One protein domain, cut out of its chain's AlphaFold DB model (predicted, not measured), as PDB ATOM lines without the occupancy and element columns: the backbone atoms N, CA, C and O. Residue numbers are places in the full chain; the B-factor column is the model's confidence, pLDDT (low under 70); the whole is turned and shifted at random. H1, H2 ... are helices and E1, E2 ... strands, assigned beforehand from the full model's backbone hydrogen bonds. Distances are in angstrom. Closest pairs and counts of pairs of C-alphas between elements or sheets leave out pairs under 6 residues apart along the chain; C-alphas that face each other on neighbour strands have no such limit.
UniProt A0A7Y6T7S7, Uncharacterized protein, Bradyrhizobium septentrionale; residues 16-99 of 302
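This is residues 16 to 99 of the 302 residues of an uncharacterized protein of Bradyrhizobium septentrionale (UniProt A0A7Y6T7S7). Two helices, H3 and H4, pack on each other at a steep tilt in the middle and make a V, with the end of H3 near the start of H4; the short H5 packs across the later part of H4. The two short helices H1 and H2 sit at one end of the longest span, by the last residues of H3, and a small strand hairpin, E1 and E2, lies toward the other end. The printed part has 84 residues with five named helices and two named strands, in the order H1, H2, E1, E2, H3, H4, H5; the sheet is E1 - E2, antiparallel, and the class is mostly helix. The whole is compact, with a radius of gyration of the C-alphas of 11.9 A and spans of 31 by 28 by 17 A.

H1, residues 19 to 23, and H2, residues 27 to 30, only just touch, with 3 pairs of C-alphas within 8 A, and only at the corner by their tight link; the closest C-alphas are those of Leu 22 and Val 30, 7.2 A apart. E1, residues 39 to 41, and E2, residues 44 to 46, form a hairpin of antiparallel strands; N 41 and O 44 are within hydrogen-bond range at 2.9 A, as are N 46 and O 39 at 2.9 A. H3, residues 50 to 61, is the hub, touching three helices, and E2 is near it. With residues 58 to 61 alone H3 only just touches H1, with 3 pairs of C-alphas within 8 A; the closest are those of Leu 22 and Ala 61, 6.5 A. With residues 58 to 59 alone it only just touches H2, again with 3 pairs; the closest C-alphas are those of Val 30 and Lys 58, 6.6 A. H4, residues 75 to 88, touches H3 at a steep tilt of 64 degrees, opposite ways; the closest C-alphas are those of Ala 57 and Trp 79, 4.7 A. H5, residues 92 to 97, touches H4 and is only just about perpendicular to it at 72 degrees; the closest C-alphas are those of Ala 85 and Pro 92, 5.1 A. H3 and H5 are only just apart, their closest C-alphas 8.0 A from each other. In H1, H3, H4 and H5 every O i to N i+4 pair is within hydrogen-bond range; H2 is too short for such a pair.

H1 begins at C-alpha 19, at (-127.297, -87.699, 49.288). H3 measures 16.5 A from first to last C-alpha and ends at C-alpha 61, at (-119.239, -86.148, 53.996). H4, the longest helix, measures 19.7 A, and H5 measures 8.8 A, ending at C-alpha 97, at (-107.182, -91.075, 53.113). H1 measures 6.1 A, H2 5.0 A, E1 6.6 A and E2 7.0 A.

The C-alphas farthest apart are those of Arg 16 and Asp 42, 32.9 A. The printed part has no cut. The link from H3 to H4, residues 62 to 74, is long. The mean pLDDT of the printed part is 81.3; it is under 70 at residues 19, 23, 25 and 27 and at residues 30 to 46.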
ATOM      1  N   ARG A  16    -135.304 -81.801  54.274       72.19
ATOM      2  CA  ARG A  16    -134.681 -83.127  54.231       72.19
ATOM      3  C   ARG A  16    -133.355 -83.081  53.470       72.19
ATOM      4  O   ARG A  16    -133.319 -82.879  52.258       72.19
ATOM      5  N   VAL A  17    -132.266 -83.405  54.165       74.19
ATOM      6  CA  VAL A  17    -130.936 -83.579  53.560       74.19
ATOM      7  C   VAL A  17    -130.908 -84.824  52.675       74.19
ATOM      8  O   VAL A  17    -131.136 -85.944  53.143       74.19
ATOM      9  N   THR A  18    -130.604 -84.650  51.389       80.50
ATOM     10  CA  THR A  18    -130.432 -85.764  50.445       80.50
ATOM     11  C   THR A  18    -128.954 -86.109  50.226       80.50
ATOM     12  O   THR A  18    -128.062 -85.297  50.462       80.50
ATOM     13  N   ARG A  19    -128.665 -87.317  49.710       68.25
ATOM     14  CA  ARG A  19    -127.297 -87.699  49.288       68.25
ATOM     15  C   ARG A  19    -126.726 -86.755  48.233       68.25
ATOM     16  O   ARG A  19    -125.529 -86.500  48.229       68.25
ATOM     17  N   ARG A  20    -127.588 -86.241  47.354       77.25
ATOM     18  CA  ARG A  20    -127.207 -85.268  46.335       77.25
ATOM     19  C   ARG A  20    -126.789 -83.947  46.972       77.25
ATOM     20  O   ARG A  20    -125.753 -83.422  46.599       77.25
ATOM     21  N   ASP A  21    -127.534 -83.466  47.966       79.06
ATOM     22  CA  ASP A  21    -127.178 -82.238  48.687       79.06
ATOM     23  C   ASP A  21    -125.823 -82.367  49.402       79.06
ATOM     24  O   ASP A  21    -125.032 -81.430  49.387       79.06
ATOM     25  N   LEU A  22    -125.519 -83.543  49.965       72.12
ATOM     26  CA  LEU A  22    -124.213 -83.823  50.574       72.12
ATOM     27  C   LEU A  22    -123.082 -83.889  49.536       72.12
ATOM     28  O   LEU A  22    -122.011 -83.334  49.764       72.12
ATOM     29  N   ALA A  23    -123.315 -84.553  48.400       69.38
ATOM     30  CA  ALA A  23    -122.328 -84.676  47.326       69.38
ATOM     31  C   ALA A  23    -122.036 -83.333  46.635       69.38
ATOM     32  O   ALA A  23    -120.897 -83.067  46.267       69.38
ATOM     33  N   GLU A  24    -123.054 -82.481  46.491       75.62
ATOM     34  CA  GLU A  24    -122.934 -81.114  45.967       75.62
ATOM     35  C   GLU A  24    -122.401 -80.125  47.018       75.62
ATOM     36  O   GLU A  24    -122.174 -78.963  46.697       75.62
ATOM     37  N   GLY A  25    -122.205 -80.562  48.269       68.69
ATOM     38  CA  GLY A  25    -121.696 -79.716  49.343       68.69
ATOM     39  C   GLY A  25    -122.629 -78.553  49.685       68.69
ATOM     40  O   GLY A  25    -122.155 -77.453  49.951       68.69
ATOM     41  N   LYS A  26    -123.955 -78.757  49.676       76.06
ATOM     42  CA  LYS A  26    -124.934 -77.727  50.070       76.06
ATOM     43  C   LYS A  26    -124.934 -77.521  51.581       76.06
ATOM     44  O   LYS A  26    -125.820 -77.992  52.294       76.06
ATOM     45  N   ILE A  27    -123.917 -76.806  52.048       67.19
ATOM     46  CA  ILE A  27    -123.610 -76.546  53.456       67.19
ATOM     47  C   ILE A  27    -124.837 -76.034  54.226       67.19
ATOM     48  O   ILE A  27    -125.088 -76.504  55.325       67.19
ATOM     49  N   GLU A  28    -125.649 -75.159  53.635       70.44
ATOM     50  CA  GLU A  28    -126.845 -74.561  54.257       70.44
ATOM     51  C   GLU A  28    -127.922 -75.585  54.645       70.44
ATOM     52  O   GLU A  28    -128.633 -75.399  55.626       70.44
ATOM     53  N   LYS A  29    -128.035 -76.689  53.897       73.88
ATOM     54  CA  LYS A  29    -128.944 -77.794  54.239       73.88
ATOM     55  C   LYS A  29    -128.339 -78.743  55.268       73.88
ATOM     56  O   LYS A  29    -129.057 -79.481  55.930       73.88
ATOM     57  N   VAL A  30    -127.011 -78.788  55.341       66.69
ATOM     58  CA  VAL A  30    -126.257 -79.783  56.108       66.69
ATOM     59  C   VAL A  30    -125.907 -79.269  57.506       66.69
ATOM     60  O   VAL A  30    -125.931 -80.048  58.458       66.69
ATOM     61  N   LEU A  31    -125.598 -77.976  57.631       65.81
ATOM     62  CA  LEU A  31    -125.253 -77.307  58.880       65.81
ATOM     63  C   LEU A  31    -126.500 -76.645  59.478       65.81
ATOM     64  O   LEU A  31    -126.971 -75.629  58.975       65.81
ATOM     65  N   GLY A  32    -127.013 -77.208  60.571       69.94
ATOM     66  CA  GLY A  32    -128.046 -76.574  61.396       69.94
ATOM     67  C   GLY A  32    -127.464 -75.959  62.673       69.94
ATOM     68  O   GLY A  32    -126.276 -76.102  62.960       69.94
ATOM     69  N   GLU A  33    -128.309 -75.355  63.516       62.12
ATOM     70  CA  GLU A  33    -127.889 -74.788  64.816       62.12
ATOM     71  C   GLU A  33    -127.193 -75.814  65.733       62.12
ATOM     72  O   GLU A  33    -126.297 -75.473  66.500       62.12
ATOM     73  N   ARG A  34    -127.553 -77.100  65.625       58.62
ATOM     74  CA  ARG A  34    -126.916 -78.191  66.388       58.62
ATOM     75  C   ARG A  34    -125.484 -78.470  65.938       58.62
ATOM     76  O   ARG A  34    -124.670 -78.929  66.732       58.62
ATOM     77  N   THR A  35    -125.168 -78.186  64.679       57.62
ATOM     78  CA  THR A  35    -123.841 -78.403  64.105       57.62
ATOM     79  C   THR A  35    -122.830 -77.370  64.615       57.62
ATOM     80  O   THR A  35    -121.643 -77.667  64.705       57.62
ATOM     81  N   ALA A  36    -123.301 -76.199  65.059       58.25
ATOM     82  CA  ALA A  36    -122.482 -75.162  65.689       58.25
ATOM     83  C   ALA A  36    -121.945 -75.544  67.087       58.25
ATOM     84  O   ALA A  36    -121.165 -74.795  67.667       58.25
ATOM     85  N   GLN A  37    -122.354 -76.694  67.639       65.69
ATOM     86  CA  GLN A  37    -121.967 -77.146  68.981       65.69
ATOM     87  C   GLN A  37    -120.807 -78.156  68.995       65.69
ATOM     88  O   GLN A  37    -120.470 -78.666  70.063       65.69
ATOM     89  N   VAL A  38    -120.215 -78.495  67.844       64.88
ATOM     90  CA  VAL A  38    -119.041 -79.383  67.804       64.88
ATOM     91  C   VAL A  38    -117.801 -78.580  68.197       64.88
ATOM     92  O   VAL A  38    -117.415 -77.648  67.493       64.88
ATOM     93  N   ALA A  39    -117.183 -78.933  69.325       68.50
ATOM     94  CA  ALA A  39    -115.964 -78.286  69.793       68.50
ATOM     95  C   ALA A  39    -114.739 -78.757  68.989       68.50
ATOM     96  O   ALA A  39    -114.655 -79.912  68.564       68.50
ATOM     97  N   ILE A  40    -113.783 -77.849  68.787       65.38
ATOM     98  CA  ILE A  40    -112.504 -78.119  68.120       65.38
ATOM     99  C   ILE A  40    -111.422 -78.217  69.202       65.38
ATOM    100  O   ILE A  40    -111.322 -77.328  70.046       65.38
ATOM    101  N   SER A  41    -110.624 -79.282  69.179       67.75
ATOM    102  CA  SER A  41    -109.478 -79.506  70.073       67.75
ATOM    103  C   SER A  41    -108.162 -79.547  69.298       67.75
ATOM    104  O   SER A  41    -108.152 -79.514  68.067       67.75
ATOM    105  N   ASP A  42    -107.041 -79.673  70.011       55.34
ATOM    106  CA  ASP A  42    -105.693 -79.711  69.425       55.34
ATOM    107  C   ASP A  42    -105.502 -80.823  68.370       55.34
ATOM    108  O   ASP A  42    -104.685 -80.679  67.463       55.34
ATOM    109  N   PHE A  43    -106.282 -81.911  68.437       58.62
ATOM    110  CA  PHE A  43    -106.254 -83.022  67.469       58.62
ATOM    111  C   PHE A  43    -107.394 -82.985  66.437       58.62
ATOM    112  O   PHE A  43    -107.570 -83.928  65.661       58.62
ATOM    113  N   GLY A  44    -108.164 -81.897  66.391       67.62
ATOM    114  CA  GLY A  44    -109.279 -81.712  65.469       67.62
ATOM    115  C   GLY A  44    -110.588 -81.526  66.217       67.62
ATOM    116  O   GLY A  44    -110.952 -80.403  66.528       67.62
ATOM    117  N   PHE A  45    -111.314 -82.608  66.489       68.44
ATOM    118  CA  PHE A  45    -112.657 -82.539  67.070       68.44
ATOM    119  C   PHE A  45    -112.683 -83.089  68.499       68.44
ATOM    120  O   PHE A  45    -112.103 -84.141  68.764       68.44
ATOM    121  N   ASP A  46    -113.393 -82.404  69.398       68.56
ATOM    122  CA  ASP A  46    -113.756 -82.927  70.716       68.56
ATOM    123  C   ASP A  46    -115.245 -83.277  70.732       68.56
ATOM    124  O   ASP A  46    -116.111 -82.422  70.525       68.56
ATOM    125  N   PHE A  47    -115.537 -84.562  70.918       72.75
ATOM    126  CA  PHE A  47    -116.893 -85.090  70.865       72.75
ATOM    127  C   PHE A  47    -117.357 -85.472  72.264       72.75
ATOM    128  O   PHE A  47    -116.932 -86.475  72.832       72.75
ATOM    129  N   THR A  48    -118.307 -84.712  72.797       75.56
ATOM    130  CA  THR A  48    -118.927 -84.977  74.098       75.56
ATOM    131  C   THR A  48    -119.978 -86.088  74.020       75.56
ATOM    132  O   THR A  48    -120.257 -86.757  75.011       75.56
ATOM    133  N   ASN A  49    -120.614 -86.286  72.858       78.69
ATOM    134  CA  ASN A  49    -121.659 -87.294  72.683       78.69
ATOM    135  C   ASN A  49    -121.772 -87.806  71.236       78.69
ATOM    136  O   ASN A  49    -121.280 -87.196  70.286       78.69
ATOM    137  N   ALA A  50    -122.487 -88.922  71.063       76.62
ATOM    138  CA  ALA A  50    -122.688 -89.562  69.761       76.62
ATOM    139  C   ALA A  50    -123.432 -88.680  68.739       76.62
ATOM    140  O   ALA A  50    -123.240 -88.848  67.534       76.62
ATOM    141  N   MET A  51    -124.251 -87.723  69.194       81.25
ATOM    142  CA  MET A  51    -124.950 -86.794  68.300       81.25
ATOM    143  C   MET A  51    -123.976 -85.822  67.636       81.25
ATOM    144  O   MET A  51    -124.086 -85.590  66.436       81.25
ATOM    145  N   GLN A  52    -122.985 -85.311  68.367       82.94
ATOM    146  CA  GLN A  52    -121.941 -84.458  67.791       82.94
ATOM    147  C   GLN A  52    -121.101 -85.211  66.751       82.94
ATOM    148  O   GLN A  52    -120.769 -84.641  65.715       82.94
ATOM    149  N   ILE A  53    -120.833 -86.505  66.969       83.88
ATOM    150  CA  ILE A  53    -120.164 -87.362  65.975       83.88
ATOM    151  C   ILE A  53    -121.032 -87.505  64.718       83.88
ATOM    152  O   ILE A  53    -120.533 -87.394  63.600       83.88
ATOM    153  N   ALA A  54    -122.341 -87.727  64.880       86.00
ATOM    154  CA  ALA A  54    -123.271 -87.817  63.756       86.00
ATOM    155  C   ALA A  54    -123.361 -86.503  62.965       86.00
ATOM    156  O   ALA A  54    -123.401 -86.542  61.738       86.00
ATOM    157  N   GLU A  55    -123.350 -85.349  63.635       84.75
ATOM    158  CA  GLU A  55    -123.301 -84.051  62.958       84.75
ATOM    159  C   GLU A  55    -121.968 -83.849  62.229       84.75
ATOM    160  O   GLU A  55    -121.971 -83.552  61.036       84.75
ATOM    161  N   ALA A  56    -120.833 -84.110  62.880       87.44
ATOM    162  CA  ALA A  56    -119.521 -84.012  62.243       87.44
ATOM    163  C   ALA A  56    -119.370 -84.961  61.045       87.44
ATOM    164  O   ALA A  56    -118.745 -84.593  60.054       87.44
ATOM    165  N   ALA A  57    -120.000 -86.137  61.074       91.56
ATOM    166  CA  ALA A  57    -120.034 -87.050  59.936       91.56
ATOM    167  C   ALA A  57    -120.744 -86.449  58.717       91.56
ATOM    168  O   ALA A  57    -120.314 -86.678  57.584       91.56
ATOM    169  N   LYS A  58    -121.803 -85.655  58.925       89.75
ATOM    170  CA  LYS A  58    -122.474 -84.938  57.832       89.75
ATOM    171  C   LYS A  58    -121.560 -83.868  57.239       89.75
ATOM    172  O   LYS A  58    -121.464 -83.788  56.019       89.75
ATOM    173  N   ILE A  59    -120.852 -83.108  58.083       87.81
ATOM    174  CA  ILE A  59    -119.867 -82.109  57.632       87.81
ATOM    175  C   ILE A  59    -118.756 -82.796  56.845       87.81
ATOM    176  O   ILE A  59    -118.459 -82.411  55.717       87.81
ATOM    177  N   MET A  60    -118.176 -83.854  57.412       91.31
ATOM    178  CA  MET A  60    -117.089 -84.602  56.796       91.31
ATOM    179  C   MET A  60    -117.512 -85.129  55.426       91.31
ATOM    180  O   MET A  60    -116.770 -84.942  54.471       91.31
ATOM    181  N   ALA A  61    -118.728 -85.663  55.279       92.06
ATOM    182  CA  ALA A  61    -119.239 -86.148  53.996       92.06
ATOM    183  C   ALA A  61    -119.284 -85.072  52.889       92.06
ATOM    184  O   ALA A  61    -119.245 -85.426  51.710       92.06
ATOM    185  N   THR A  62    -119.326 -83.784  53.246       87.88
ATOM    186  CA  THR A  62    -119.260 -82.656  52.296       87.88
ATOM    187  C   THR A  62    -117.839 -82.195  51.962       87.88
ATOM    188  O   THR A  62    -117.667 -81.348  51.091       87.88
ATOM    189  N   ALA A  63    -116.799 -82.772  52.575       88.19
ATOM    190  CA  ALA A  63    -115.402 -82.359  52.389       88.19
ATOM    191  C   ALA A  63    -114.812 -82.702  50.999       88.19
ATOM    192  O   ALA A  63    -113.607 -82.556  50.777       88.19
ATOM    193  N   GLY A  64    -115.652 -83.141  50.054       86.69
ATOM    194  CA  GLY A  64    -115.366 -83.250  48.624       86.69
ATOM    195  C   GLY A  64    -114.002 -83.881  48.312       86.69
ATOM    196  O   GLY A  64    -113.799 -85.061  48.608       86.69
ATOM    197  N   PRO A  65    -113.059 -83.136  47.705       88.75
ATOM    198  CA  PRO A  65    -111.776 -83.676  47.260       88.75
ATOM    199  C   PRO A  65    -110.855 -84.142  48.398       88.75
ATOM    200  O   PRO A  65    -109.938 -84.909  48.127       88.75
ATOM    201  N   MET A  66    -111.098 -83.732  49.649       92.19
ATOM    202  CA  MET A  66    -110.313 -84.186  50.807       92.19
ATOM    203  C   MET A  66    -110.632 -85.628  51.224       92.19
ATOM    204  O   MET A  66    -109.922 -86.197  52.054       92.19
ATOM    205  N   LEU A  67    -111.702 -86.211  50.670       93.81
ATOM    206  CA  LEU A  67    -112.120 -87.581  50.932       93.81
ATOM    207  C   LEU A  67    -111.910 -88.496  49.716       93.81
ATOM    208  O   LEU A  67    -112.099 -88.063  48.569       93.81
ATOM    209  N   PRO A  68    -111.639 -89.794  49.953       93.44
ATOM    210  CA  PRO A  68    -111.824 -90.839  48.956       93.44
ATOM    211  C   PRO A  68    -113.247 -90.847  48.399       93.44
ATOM    212  O   PRO A  68    -114.209 -90.530  49.099       93.44
ATOM    213  N   GLU A  69    -113.389 -91.278  47.148       91.88
ATOM    214  CA  GLU A  69    -114.670 -91.280  46.433       91.88
ATOM    215  C   GLU A  69    -115.788 -92.006  47.198       91.88
ATOM    216  O   GLU A  69    -116.902 -91.496  47.281       91.88
ATOM    217  N   TRP A  70    -115.475 -93.132  47.847       92.62
ATOM    218  CA  TRP A  70    -116.448 -93.942  48.589       92.62
ATOM    219  C   TRP A  70    -116.995 -93.273  49.871       92.62
ATOM    220  O   TRP A  70    -118.034 -93.693  50.393       92.62
ATOM    221  N   LEU A  71    -116.320 -92.229  50.372       94.88
ATOM    222  CA  LEU A  71    -116.730 -91.454  51.549       94.88
ATOM    223  C   LEU A  71    -117.489 -90.167  51.191       94.88
ATOM    224  O   LEU A  71    -118.239 -89.651  52.021       94.88
ATOM    225  N   ARG A  72    -117.347 -89.651  49.965       92.50
ATOM    226  CA  ARG A  72    -118.004 -88.405  49.532       92.50
ATOM    227  C   ARG A  72    -119.521 -88.573  49.529       92.50
ATOM    228  O   ARG A  72    -120.060 -89.481  48.902       92.50
ATOM    229  N   GLY A  73    -120.223 -87.708  50.257       89.75
ATOM    230  CA  GLY A  73    -121.673 -87.806  50.442       89.75
ATOM    231  C   GLY A  73    -122.141 -89.028  51.250       89.75
ATOM    232  O   GLY A  73    -123.348 -89.245  51.388       89.75
ATOM    233  N   ASN A  74    -121.222 -89.824  51.805       91.56
ATOM    234  CA  ASN A  74    -121.520 -91.024  52.579       91.56
ATOM    235  C   ASN A  74    -121.371 -90.753  54.083       91.56
ATOM    236  O   ASN A  74    -120.325 -91.001  54.683       91.56
ATOM    237  N   VAL A  75    -122.451 -90.267  54.701       91.56
ATOM    238  CA  VAL A  75    -122.487 -89.936  56.140       91.56
ATOM    239  C   VAL A  75    -122.196 -91.152  57.017       91.56
ATOM    240  O   VAL A  75    -121.474 -91.027  57.998       91.56
ATOM    241  N   GLY A  76    -122.717 -92.332  56.665       91.31
ATOM    242  CA  GLY A  76    -122.492 -93.554  57.447       91.31
ATOM    243  C   GLY A  76    -121.023 -93.981  57.442       91.31
ATOM    244  O   GLY A  76    -120.465 -94.282  58.495       91.31
ATOM    245  N   GLY A  77    -120.378 -93.929  56.273       93.56
ATOM    246  CA  GLY A  77    -118.940 -94.172  56.149       93.56
ATOM    247  C   GLY A  77    -118.113 -93.148  56.930       93.56
ATOM    248  O   GLY A  77    -117.243 -93.530  57.707       93.56
ATOM    249  N   CYS A  78    -118.429 -91.854  56.794       94.44
ATOM    250  CA  CYS A  78    -117.737 -90.790  57.526       94.44
ATOM    251  C   CYS A  78    -117.895 -90.936  59.043       94.44
ATOM    252  O   CYS A  78    -116.926 -90.758  59.773       94.44
ATOM    253  N   TRP A  79    -119.081 -91.319  59.522       94.00
ATOM    254  CA  TRP A  79    -119.315 -91.591  60.939       94.00
ATOM    255  C   TRP A  79    -118.409 -92.712  61.451       94.00
ATOM    256  O   TRP A  79    -117.729 -92.530  62.459       94.00
ATOM    257  N   GLY A  80    -118.332 -93.835  60.728       92.81
ATOM    258  CA  GLY A  80    -117.454 -94.951  61.092       92.81
ATOM    259  C   GLY A  80    -115.976 -94.553  61.128       92.81
ATOM    260  O   GLY A  80    -115.262 -94.915  62.063       92.81
ATOM    261  N   ILE A  81    -115.527 -93.746  60.159       94.12
ATOM    262  CA  ILE A  81    -114.163 -93.206  60.150       94.12
ATOM    263  C   ILE A  81    -113.918 -92.290  61.349       94.12
ATOM    264  O   ILE A  81    -112.878 -92.424  61.985       94.12
ATOM    265  N   ILE A  82    -114.848 -91.395  61.698       92.94
ATOM    266  CA  ILE A  82    -114.684 -90.498  62.853       92.94
ATOM    267  C   ILE A  82    -114.596 -91.296  64.154       92.94
ATOM    268  O   ILE A  82    -113.691 -91.048  64.947       92.94
ATOM    269  N   VAL A  83    -115.479 -92.275  64.370       90.12
ATOM    270  CA  VAL A  83    -115.429 -93.126  65.571       90.12
ATOM    271  C   VAL A  83    -114.078 -93.831  65.665       90.12
ATOM    272  O   VAL A  83    -113.403 -93.742  66.691       90.12
ATOM    273  N   ARG A  84    -113.627 -94.455  64.569       89.12
ATOM    274  CA  ARG A  84    -112.341 -95.158  64.559       89.12
ATOM    275  C   ARG A  84    -111.155 -94.209  64.747       89.12
ATOM    276  O   ARG A  84    -110.184 -94.556  65.411       89.12
ATOM    277  N   ALA A  85    -111.236 -93.003  64.196       89.81
ATOM    278  CA  ALA A  85    -110.235 -91.957  64.353       89.81
ATOM    279  C   ALA A  85    -110.102 -91.507  65.816       89.81
ATOM    280  O   ALA A  85    -108.983 -91.370  66.304       89.81
ATOM    281  N   VAL A  86    -111.219 -91.379  66.540       86.25
ATOM    282  CA  VAL A  86    -111.232 -91.066  67.979       86.25
ATOM    283  C   VAL A  86    -110.593 -92.191  68.796       86.25
ATOM    284  O   VAL A  86    -109.700 -91.926  69.599       86.25
ATOM    285  N   GLU A  87    -110.969 -93.451  68.558       85.00
ATOM    286  CA  GLU A  87    -110.363 -94.611  69.240       85.00
ATOM    287  C   GLU A  87    -108.838 -94.654  69.047       85.00
ATOM    288  O   GLU A  87    -108.054 -94.908  69.973       85.00
ATOM    289  N   LEU A  88    -108.399 -94.357  67.825       84.31
ATOM    290  CA  LEU A  88    -106.994 -94.367  67.446       84.31
ATOM    291  C   LEU A  88    -106.264 -93.065  67.778       84.31
ATOM    292  O   LEU A  88    -105.038 -93.051  67.730       84.31
ATOM    293  N   ASN A  89    -106.973 -92.020  68.202       83.94
ATOM    294  CA  ASN A  89    -106.439 -90.672  68.395       83.94
ATOM    295  C   ASN A  89    -105.666 -90.157  67.159       83.94
ATOM    296  O   ASN A  89    -104.516 -89.729  67.249       83.94
ATOM    297  N   ILE A  90    -106.285 -90.273  65.983       86.62
ATOM    298  CA  ILE A  90    -105.763 -89.806  64.689       86.62
ATOM    299  C   ILE A  90    -106.805 -88.869  64.071       86.62
ATOM    300  O   ILE A  90    -107.996 -89.012  64.320       86.62
ATOM    301  N   SER A  91    -106.383 -87.916  63.235       88.62
ATOM    302  CA  SER A  91    -107.316 -87.068  62.480       88.62
ATOM    303  C   SER A  91    -108.255 -87.907  61.589       88.62
ATOM    304  O   SER A  91    -107.768 -88.738  60.813       88.62
ATOM    305  N   PRO A  92    -109.584 -87.665  61.604       92.06
ATOM    306  CA  PRO A  92    -110.531 -88.369  60.738       92.06
ATOM    307  C   PRO A  92    -110.230 -88.225  59.244       92.06
ATOM    308  O   PRO A  92    -110.395 -89.180  58.488       92.06
ATOM    309  N   LEU A  93    -109.751 -87.056  58.807       92.06
ATOM    310  CA  LEU A  93    -109.391 -86.830  57.404       92.06
ATOM    311  C   LEU A  93    -108.138 -87.616  57.012       92.06
ATOM    312  O   LEU A  93    -108.076 -88.175  55.919       92.06
ATOM    313  N   THR A  94    -107.149 -87.698  57.902       91.25
ATOM    314  CA  THR A  94    -105.962 -88.529  57.671       91.25
ATOM    315  C   THR A  94    -106.355 -89.999  57.582       91.25
ATOM    316  O   THR A  94    -105.972 -90.671  56.628       91.25
ATOM    317  N   LEU A  95    -107.183 -90.477  58.518       92.75
ATOM    318  CA  LEU A  95    -107.650 -91.859  58.516       92.75
ATOM    319  C   LEU A  95    -108.450 -92.192  57.253       92.75
ATOM    320  O   LEU A  95    -108.207 -93.229  56.644       92.75
ATOM    321  N   ALA A  96    -109.348 -91.301  56.822       94.88
ATOM    322  CA  ALA A  96    -110.103 -91.467  55.584       94.88
ATOM    323  C   ALA A  96    -109.180 -91.720  54.385       94.88
ATOM    324  O   ALA A  96    -109.407 -92.653  53.619       94.88
ATOM    325  N   ASN A  97    -108.104 -90.945  54.242       92.75
ATOM    326  CA  ASN A  97    -107.182 -91.075  53.113       92.75
ATOM    327  C   ASN A  97    -106.339 -92.361  53.130       92.75
ATOM    328  O   ASN A  97    -105.803 -92.740  52.095       92.75
ATOM    329  N   TRP A  98    -106.271 -93.066  54.260       92.69
ATOM    330  CA  TRP A  98    -105.640 -94.385  54.361       92.69
ATOM    331  C   TRP A  98    -106.621 -95.550  54.214       92.69
ATOM    332  O   TRP A  98    -106.251 -96.695  54.480       92.69
ATOM    333  N   THR A  99    -107.862 -95.283  53.804       93.88
ATOM    334  CA  THR A  99    -108.897 -96.307  53.637       93.88
ATOM    335  C   THR A  99    -109.409 -96.395  52.210       93.88
ATOM    336  O   THR A  99    -109.559 -95.396  51.503       93.88
TER     337      THR A  99